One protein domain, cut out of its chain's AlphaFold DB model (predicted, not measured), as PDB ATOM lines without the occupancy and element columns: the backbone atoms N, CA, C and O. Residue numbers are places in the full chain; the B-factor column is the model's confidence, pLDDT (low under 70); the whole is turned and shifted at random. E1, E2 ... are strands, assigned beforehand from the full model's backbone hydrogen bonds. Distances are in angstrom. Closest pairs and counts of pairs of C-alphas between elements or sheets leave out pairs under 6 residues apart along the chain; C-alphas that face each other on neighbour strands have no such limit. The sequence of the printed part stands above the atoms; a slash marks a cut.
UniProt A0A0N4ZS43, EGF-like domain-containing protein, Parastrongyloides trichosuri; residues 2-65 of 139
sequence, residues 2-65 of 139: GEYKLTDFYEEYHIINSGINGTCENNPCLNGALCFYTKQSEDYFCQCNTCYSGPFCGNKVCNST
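AT A GLANCE: This is residues 2 to 65 of the 139 residues of the protein "EGF-like domain-containing protein" of Parastrongyloides trichosuri (UniProt A0A0N4ZS43). With little regular structure, the printed part is a small two-strand hairpin, E1 and E2, in a body of loops, from which residues 2 to 13 stick out as a free arm that makes much of the length. Beyond E2, a looped end holds a short antiparallel pairing of residues 52 to 53 with 59 to 60. The printed part has 64 residues, with no named helix, and is all strand by its named elements, which hold only 10 residues. It is loose, with a radius of gyration of the C-alphas of 15.1 A, and spans 61 by 18 by 17 A.

IN THESE COORDINATES: Residues 2 to 33 hold no named element. E1, residues 34 to 38, begins at C-alpha 34 (156.829, 216.481, 143.658) and is 13.4 A long. E2, residues 43 to 47, is 13.6 A long and ends at C-alpha 47 (151.879, 217.204, 142.481).

HOW THE PARTS SIT: E1 and E2 form an antiparallel hairpin, their directions at 154 degrees. C-alphas 37 and 44 face each other at 4.3 A. N 36 and O 45, and N 45 and O 36, are within hydrogen-bond range, both at 2.9 A.

THE WHOLE: The C-alphas of Gly 2 and Thr 65, the two farthest apart, are 61.4 A apart. The printed part has no cut, and the link from E1 to E2 is tight. The pLDDT is under 70 at residues 2 to 23, 25 to 26 and 64 to 65.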
ATOM      1  N   GLY A   2     174.500 214.289 111.072       44.81
ATOM      2  CA  GLY A   2     174.675 214.810 112.432       44.81
ATOM      3  C   GLY A   2     174.409 213.702 113.444       44.81
ATOM      4  O   GLY A   2     173.425 212.979 113.298       44.81
ATOM      5  N   GLU A   3     175.307 213.534 114.409       41.69
ATOM      6  CA  GLU A   3     175.157 212.587 115.513       41.69
ATOM      7  C   GLU A   3     173.953 212.993 116.371       41.69
ATOM      8  O   GLU A   3     174.001 213.986 117.094       41.69
ATOM      9  N   TYR A   4     172.860 212.235 116.284       46.88
ATOM     10  CA  TYR A   4     171.755 212.363 117.229       46.88
ATOM     11  C   TYR A   4     172.208 211.782 118.566       46.88
ATOM     12  O   TYR A   4     172.383 210.571 118.719       46.88
ATOM     13  N   LYS A   5     172.449 212.671 119.528       39.34
ATOM     14  CA  LYS A   5     172.824 212.315 120.892       39.34
ATOM     15  C   LYS A   5     171.577 211.757 121.581       39.34
ATOM     16  O   LYS A   5     170.550 212.423 121.651       39.34
ATOM     17  N   LEU A   6     171.669 210.540 122.122       42.81
ATOM     18  CA  LEU A   6     170.586 209.825 122.827       42.81
ATOM     19  C   LEU A   6     170.018 210.591 124.050       42.81
ATOM     20  O   LEU A   6     169.071 210.142 124.685       42.81
ATOM     21  N   THR A   7     170.592 211.746 124.386       45.69
ATOM     22  CA  THR A   7     170.120 212.663 125.426       45.69
ATOM     23  C   THR A   7     168.878 213.459 125.024       45.69
ATOM     24  O   THR A   7     168.147 213.877 125.912       45.69
ATOM     25  N   ASP A   8     168.586 213.613 123.728       46.28
ATOM     26  CA  ASP A   8     167.440 214.424 123.276       46.28
ATOM     27  C   ASP A   8     166.090 213.707 123.458       46.28
ATOM     28  O   ASP A   8     165.047 214.345 123.515       46.28
ATOM     29  N   PHE A   9     166.096 212.377 123.601       42.81
ATOM     30  CA  PHE A   9     164.875 211.587 123.822       42.81
ATOM     31  C   PHE A   9     164.495 211.444 125.304       42.81
ATOM     32  O   PHE A   9     163.403 210.983 125.624       42.81
ATOM     33  N   TYR A  10     165.397 211.819 126.214       45.50
ATOM     34  CA  TYR A  10     165.189 211.724 127.660       45.50
ATOM     35  C   TYR A  10     164.812 213.070 128.302       45.50
ATOM     36  O   TYR A  10     164.416 213.092 129.462       45.50
ATOM     37  N   GLU A  11     164.849 214.184 127.562       43.81
ATOM     38  CA  GLU A  11     164.401 215.493 128.066       43.81
ATOM     39  C   GLU A  11     162.875 215.598 128.234       43.81
ATOM     40  O   GLU A  11     162.392 216.501 128.910       43.81
ATOM     41  N   GLU A  12     162.111 214.651 127.684       43.69
ATOM     42  CA  GLU A  12     160.647 214.646 127.779       43.69
ATOM     43  C   GLU A  12     160.127 213.907 129.032       43.69
ATOM     44  O   GLU A  12     158.950 214.013 129.366       43.69
ATOM     45  N   TYR A  13     160.993 213.186 129.767       47.22
ATOM     46  CA  TYR A  13     160.574 212.322 130.886       47.22
ATOM     47  C   TYR A  13     161.566 212.217 132.062       47.22
ATOM     48  O   TYR A  13     161.640 211.183 132.736       47.22
ATOM     49  N   HIS A  14     162.319 213.273 132.388       48.06
ATOM     50  CA  HIS A  14     163.134 213.261 133.610       48.06
ATOM     51  C   HIS A  14     162.303 213.484 134.885       48.06
ATOM     52  O   HIS A  14     162.216 214.571 135.448       48.06
ATOM     53  N   ILE A  15     161.760 212.370 135.381       63.59
ATOM     54  CA  ILE A  15     161.378 212.141 136.777       63.59
ATOM     55  C   ILE A  15     162.646 211.799 137.564       63.59
ATOM     56  O   ILE A  15     162.955 210.629 137.751       63.59
ATOM     57  N   ILE A  16     163.404 212.797 138.013       50.09
ATOM     58  CA  ILE A  16     164.340 212.657 139.144       50.09
ATOM     59  C   ILE A  16     164.769 214.055 139.581       50.09
ATOM     60  O   ILE A  16     165.632 214.635 138.932       50.09
ATOM     61  N   ASN A  17     164.136 214.598 140.634       56.94
ATOM     62  CA  ASN A  17     164.582 215.759 141.430       56.94
ATOM     63  C   ASN A  17     165.473 216.769 140.674       56.94
ATOM     64  O   ASN A  17     166.605 217.027 141.080       56.94
ATOM     65  N   SER A  18     165.015 217.286 139.530       53.84
ATOM     66  CA  SER A  18     165.914 217.982 138.605       53.84
ATOM     67  C   SER A  18     165.945 219.474 138.893       53.84
ATOM     68  O   SER A  18     165.312 220.290 138.229       53.84
ATOM     69  N   GLY A  19     166.735 219.810 139.909       58.81
ATOM     70  CA  GLY A  19     167.381 221.107 140.042       58.81
ATOM     71  C   GLY A  19     168.508 221.249 139.021       58.81
ATOM     72  O   GLY A  19     169.676 221.129 139.373       58.81
ATOM     73  N   ILE A  20     168.165 221.508 137.758       56.22
ATOM     74  CA  ILE A  20     169.128 222.015 136.773       56.22
ATOM     75  C   ILE A  20     168.448 223.177 136.035       56.22
ATOM     76  O   ILE A  20     167.689 222.980 135.090       56.22
ATOM     77  N   ASN A  21     168.708 224.383 136.552       53.06
ATOM     78  CA  ASN A  21     168.149 225.696 136.200       53.06
ATOM     79  C   ASN A  21     166.689 225.986 136.612       53.06
ATOM     80  O   ASN A  21     165.818 226.252 135.789       53.06
ATOM     81  N   GLY A  22     166.484 226.081 137.934       55.53
ATOM     82  CA  GLY A  22     166.007 227.351 138.504       55.53
ATOM     83  C   GLY A  22     164.650 227.391 139.210       55.53
ATOM     84  O   GLY A  22     164.406 228.329 139.959       55.53
ATOM     85  N   THR A  23     163.768 226.412 139.036       61.53
ATOM     86  CA  THR A  23     162.385 226.522 139.569       61.53
ATOM     87  C   THR A  23     162.011 225.457 140.591       61.53
ATOM     88  O   THR A  23     161.210 225.728 141.483       61.53
ATOM     89  N   CYS A  24     162.646 224.285 140.545       71.75
ATOM     90  CA  CYS A  24     162.519 223.250 141.577       71.75
ATOM     91  C   CYS A  24     163.770 223.121 142.464       71.75
ATOM     92  O   CYS A  24     163.809 222.249 143.328       71.75
ATOM     93  N   GLU A  25     164.776 223.987 142.295       68.00
ATOM     94  CA  GLU A  25     166.035 223.951 143.063       68.00
ATOM     95  C   GLU A  25     165.807 224.160 144.570       68.00
ATOM     96  O   GLU A  25     166.414 223.478 145.389       68.00
ATOM     97  N   ASN A  26     164.840 225.011 144.933       69.94
ATOM     98  CA  ASN A  26     164.402 225.213 146.318       69.94
ATOM     99  C   ASN A  26     163.109 224.456 146.673       69.94
ATOM    100  O   ASN A  26     162.537 224.736 147.719       69.94
ATOM    101  N   ASN A  27     162.641 223.553 145.796       73.00
ATOM    102  CA  ASN A  27     161.344 222.863 145.839       73.00
ATOM    103  C   ASN A  27     160.233 223.644 146.590       73.00
ATOM    104  O   ASN A  27     160.034 223.426 147.787       73.00
ATOM    105  N   PRO A  28     159.457 224.509 145.910       82.88
ATOM    106  CA  PRO A  28     158.387 225.273 146.557       82.88
ATOM    107  C   PRO A  28     157.223 224.394 147.052       82.88
ATOM    108  O   PRO A  28     156.343 224.872 147.770       82.88
ATOM    109  N   CYS A  29     157.186 223.117 146.670       89.44
ATOM    110  CA  CYS A  29     156.145 222.185 147.059       89.44
ATOM    111  C   CYS A  29     156.385 221.657 148.479       89.44
ATOM    112  O   CYS A  29     157.444 221.128 148.812       89.44
ATOM    113  N   LEU A  30     155.365 221.761 149.327       89.75
ATOM    114  CA  LEU A  30     155.422 221.354 150.727       89.75
ATOM    115  C   LEU A  30     155.010 219.886 150.910       89.75
ATOM    116  O   LEU A  30     154.452 219.248 150.019       89.75
ATOM    117  N   ASN A  31     155.256 219.350 152.109       90.19
ATOM    118  CA  ASN A  31     154.779 218.029 152.545       90.19
ATOM    119  C   ASN A  31     155.243 216.846 151.670       90.19
ATOM    120  O   ASN A  31     154.528 215.853 151.526       90.19
ATOM    121  N   GLY A  32     156.451 216.941 151.106       84.12
ATOM    122  CA  GLY A  32     157.045 215.876 150.291       84.12
ATOM    123  C   GLY A  32     156.419 215.729 148.902       84.12
ATOM    124  O   GLY A  32     156.569 214.677 148.285       84.12
ATOM    125  N   ALA A  33     155.713 216.760 148.433       88.31
ATOM    126  CA  ALA A  33     155.163 216.820 147.088       88.31
ATOM    127  C   ALA A  33     156.262 216.919 146.016       88.31
ATOM    128  O   ALA A  33     157.358 217.437 146.256       88.31
ATOM    129  N   LEU A  34     155.938 216.430 144.817       86.00
ATOM    130  CA  LEU A  34     156.829 216.481 143.658       86.00
ATOM    131  C   LEU A  34     156.691 217.830 142.947       86.00
ATOM    132  O   LEU A  34     155.574 218.275 142.676       86.00
ATOM    133  N   CYS A  35     157.826 218.449 142.625       85.62
ATOM    134  CA  CYS A  35     157.893 219.670 141.828       85.62
ATOM    135  C   CYS A  35     158.173 219.335 140.369       85.62
ATOM    136  O   CYS A  35     159.102 218.583 140.065       85.62
ATOM    137  N   PHE A  36     157.385 219.929 139.482       81.69
ATOM    138  CA  PHE A  36     157.553 219.839 138.043       81.69
ATOM    139  C   PHE A  36     157.760 221.232 137.481       81.69
ATOM    140  O   PHE A  36     157.025 222.157 137.820       81.69
ATOM    141  N   TYR A  37     158.738 221.363 136.597       80.00
ATOM    142  CA  TYR A  37     158.996 222.589 135.864       80.00
ATOM    143  C   TYR A  37     158.885 222.339 134.374       80.00
ATOM    144  O   TYR A  37     159.398 221.340 133.870       80.00
ATOM    145  N   THR A  38     158.261 223.275 133.671       74.25
ATOM    146  CA  THR A  38     158.213 223.274 132.216       74.25
ATOM    147  C   THR A  38     158.934 224.502 131.676       74.25
ATOM    148  O   THR A  38     158.546 225.643 131.917       74.25
ATOM    149  N   LYS A  39     159.987 224.257 130.886       72.69
ATOM    150  CA  LYS A  39     160.714 225.318 130.171       72.69
ATOM    151  C   LYS A  39     159.818 226.044 129.158       72.69
ATOM    152  O   LYS A  39     160.084 227.190 128.837       72.69
ATOM    153  N   GLN A  40     158.770 225.388 128.647       76.06
ATOM    154  CA  GLN A  40     157.922 225.932 127.581       76.06
ATOM    155  C   GLN A  40     157.030 227.083 128.056       76.06
ATOM    156  O   GLN A  40     156.796 228.018 127.296       76.06
ATOM    157  N   SER A  41     156.514 227.004 129.283       74.75
ATOM    158  CA  SER A  41     155.681 228.059 129.870       74.75
ATOM    159  C   SER A  41     156.386 228.825 130.985       74.75
ATOM    160  O   SER A  41     155.748 229.635 131.639       74.75
ATOM    161  N   GLU A  42     157.676 228.553 131.214       75.69
ATOM    162  CA  GLU A  42     158.479 229.132 132.301       75.69
ATOM    163  C   GLU A  42     157.832 229.000 133.697       75.69
ATOM    164  O   GLU A  42     158.181 229.726 134.625       75.69
ATOM    165  N   ASP A  43     156.955 228.009 133.876       76.50
ATOM    166  CA  ASP A  43     156.148 227.814 135.081       76.50
ATOM    167  C   ASP A  43     156.466 226.489 135.780       76.50
ATOM    168  O   ASP A  43     156.923 225.513 135.173       76.50
ATOM    169  N   TYR A  44     156.170 226.444 137.080       81.88
ATOM    170  CA  TYR A  44     156.248 225.235 137.894       81.88
ATOM    171  C   TYR A  44     154.882 224.852 138.464       81.88
ATOM    172  O   TYR A  44     154.013 225.693 138.690       81.88
ATOM    173  N   PHE A  45     154.702 223.565 138.741       85.50
ATOM    174  CA  PHE A  45     153.522 223.052 139.424       85.50
ATOM    175  C   PHE A  45     153.880 221.911 140.377       85.50
ATOM    176  O   PHE A  45     154.851 221.179 140.180       85.50
ATOM    177  N   CYS A  46     153.069 221.761 141.424       88.69
ATOM    178  CA  CYS A  46     153.260 220.756 142.459       88.69
ATOM    179  C   CYS A  46     152.254 219.614 142.311       88.69
ATOM    180  O   CYS A  46     151.044 219.839 142.259       88.69
ATOM    181  N   GLN A  47     152.736 218.374 142.322       88.31
ATOM    182  CA  GLN A  47     151.879 217.204 142.481       88.31
ATOM    183  C   GLN A  47     151.784 216.843 143.961       88.31
ATOM    184  O   GLN A  47     152.729 216.320 144.556       88.31
ATOM    185  N   CYS A  48     150.625 217.124 144.550       90.12
ATOM    186  CA  CYS A  48     150.384 216.878 145.965       90.12
ATOM    187  C   CYS A  48     150.165 215.398 146.278       90.12
ATOM    188  O   CYS A  48     149.502 214.669 145.536       90.12
ATOM    189  N   ASN A  49     150.650 214.981 147.445       87.94
ATOM    190  CA  ASN A  49     150.314 213.688 148.027       87.94
ATOM    191  C   ASN A  49     148.821 213.650 148.389       87.94
ATOM    192  O   ASN A  49     148.202 214.681 148.644       87.94
ATOM    193  N   THR A  50     148.252 212.446 148.488       84.56
ATOM    194  CA  THR A  50     146.810 212.196 148.712       84.56
ATOM    195  C   THR A  50     146.189 212.955 149.892       84.56
ATOM    196  O   THR A  50     144.986 213.195 149.908       84.56
ATOM    197  N   CYS A  51     147.001 213.343 150.873       87.81
ATOM    198  CA  CYS A  51     146.600 214.032 152.096       87.81
ATOM    199  C   CYS A  51     146.642 215.566 152.032       87.81
ATOM    200  O   CYS A  51     146.263 216.208 153.015       87.81
ATOM    201  N   TYR A  52     147.123 216.156 150.936       90.81
ATOM    202  CA  TYR A  52     147.443 217.579 150.852       90.81
ATOM    203  C   TYR A  52     146.884 218.232 149.585       90.81
ATOM    204  O   TYR A  52     146.674 217.573 148.570       90.81
ATOM    205  N   SER A  53     146.629 219.537 149.642       89.00
ATOM    206  CA  SER A  53     146.095 220.318 148.523       89.00
ATOM    207  C   SER A  53     146.610 221.761 148.510       89.00
ATOM    208  O   SER A  53     147.354 222.196 149.396       89.00
ATOM    209  N   GLY A  54     146.192 222.512 147.490       89.94
ATOM    210  CA  GLY A  54     146.631 223.880 147.222       89.94
ATOM    211  C   GLY A  54     147.801 223.934 146.233       89.94
ATOM    212  O   GLY A  54     148.405 222.900 145.950       89.94
ATOM    213  N   PRO A  55     148.139 225.131 145.723       89.31
ATOM    214  CA  PRO A  55     149.167 225.308 144.689       89.31
ATOM    215  C   PRO A  55     150.554 224.809 145.121       89.31
ATOM    216  O   PRO A  55     151.326 224.344 144.292       89.31
ATOM    217  N   PHE A  56     150.830 224.840 146.427       91.19
ATOM    218  CA  PHE A  56     152.085 224.390 147.038       91.19
ATOM    219  C   PHE A  56     151.916 223.166 147.942       91.19
ATOM    220  O   PHE A  56     152.808 222.846 148.720       91.19
ATOM    221  N   CYS A  57     150.758 222.500 147.910       92.75
ATOM    222  CA  CYS A  57     150.476 221.329 148.747       92.75
ATOM    223  C   CYS A  57     150.605 221.571 150.265       92.75
ATOM    224  O   CYS A  57     150.909 220.648 151.018       92.75
ATOM    225  N   GLY A  58     150.378 222.802 150.734       92.00
ATOM    226  CA  GLY A  58     150.462 223.168 152.154       92.00
ATOM    227  C   GLY A  58     149.229 222.792 152.981       92.00
ATOM    228  O   GLY A  58     149.327 222.608 154.193       92.00
ATOM    229  N   ASN A  59     148.067 222.639 152.342       91.56
ATOM    230  CA  ASN A  59     146.804 222.453 153.049       91.56
ATOM    231  C   ASN A  59     146.572 220.972 153.332       91.56
ATOM    232  O   ASN A  59     146.401 220.190 152.398       91.56
ATOM    233  N   LYS A  60     146.530 220.570 154.605       90.12
ATOM    234  CA  LYS A  60     146.213 219.189 154.987       90.12
ATOM    235  C   LYS A  60     144.712 218.936 154.845       90.12
ATOM    236  O   LYS A  60     143.911 219.567 155.524       90.12
ATOM    237  N   VAL A  61     144.338 217.990 153.991       86.88
ATOM    238  CA  VAL A  61     142.935 217.647 153.695       86.88
ATOM    239  C   VAL A  61     142.493 216.378 154.418       86.88
ATOM    240  O   VAL A  61     141.341 216.270 154.814       86.88
ATOM    241  N   CYS A  62     143.399 215.434 154.671       80.75
ATOM    242  CA  CYS A  62     143.028 214.151 155.281       80.75
ATOM    243  C   CYS A  62     142.765 214.199 156.797       80.75
ATOM    244  O   CYS A  62     142.392 213.189 157.381       80.75
ATOM    245  N   ASN A  63     142.944 215.362 157.432       71.88
ATOM    246  CA  ASN A  63     142.667 215.572 158.857       71.88
ATOM    247  C   ASN A  63     141.627 216.667 159.100       71.88
ATOM    248  O   ASN A  63     141.521 217.149 160.229       71.88
ATOM    249  N   SER A  64     140.853 217.078 158.091       57.53
ATOM    250  CA  SER A  64     139.606 217.731 158.452       57.53
ATOM    251  C   SER A  64     138.800 216.690 159.220       57.53
ATOM    252  O   SER A  64     138.502 215.605 158.713       57.53
ATOM    253  N   THR A  65     138.416 217.021 160.445       63.03
ATOM    254  CA  THR A  65     137.404 216.311 161.241       63.03
ATOM    255  C   THR A  65     136.013 216.344 160.564       63.03
ATOM    256  O   THR A  65     134.996 216.137 161.207       63.03
TER     257      THR A  65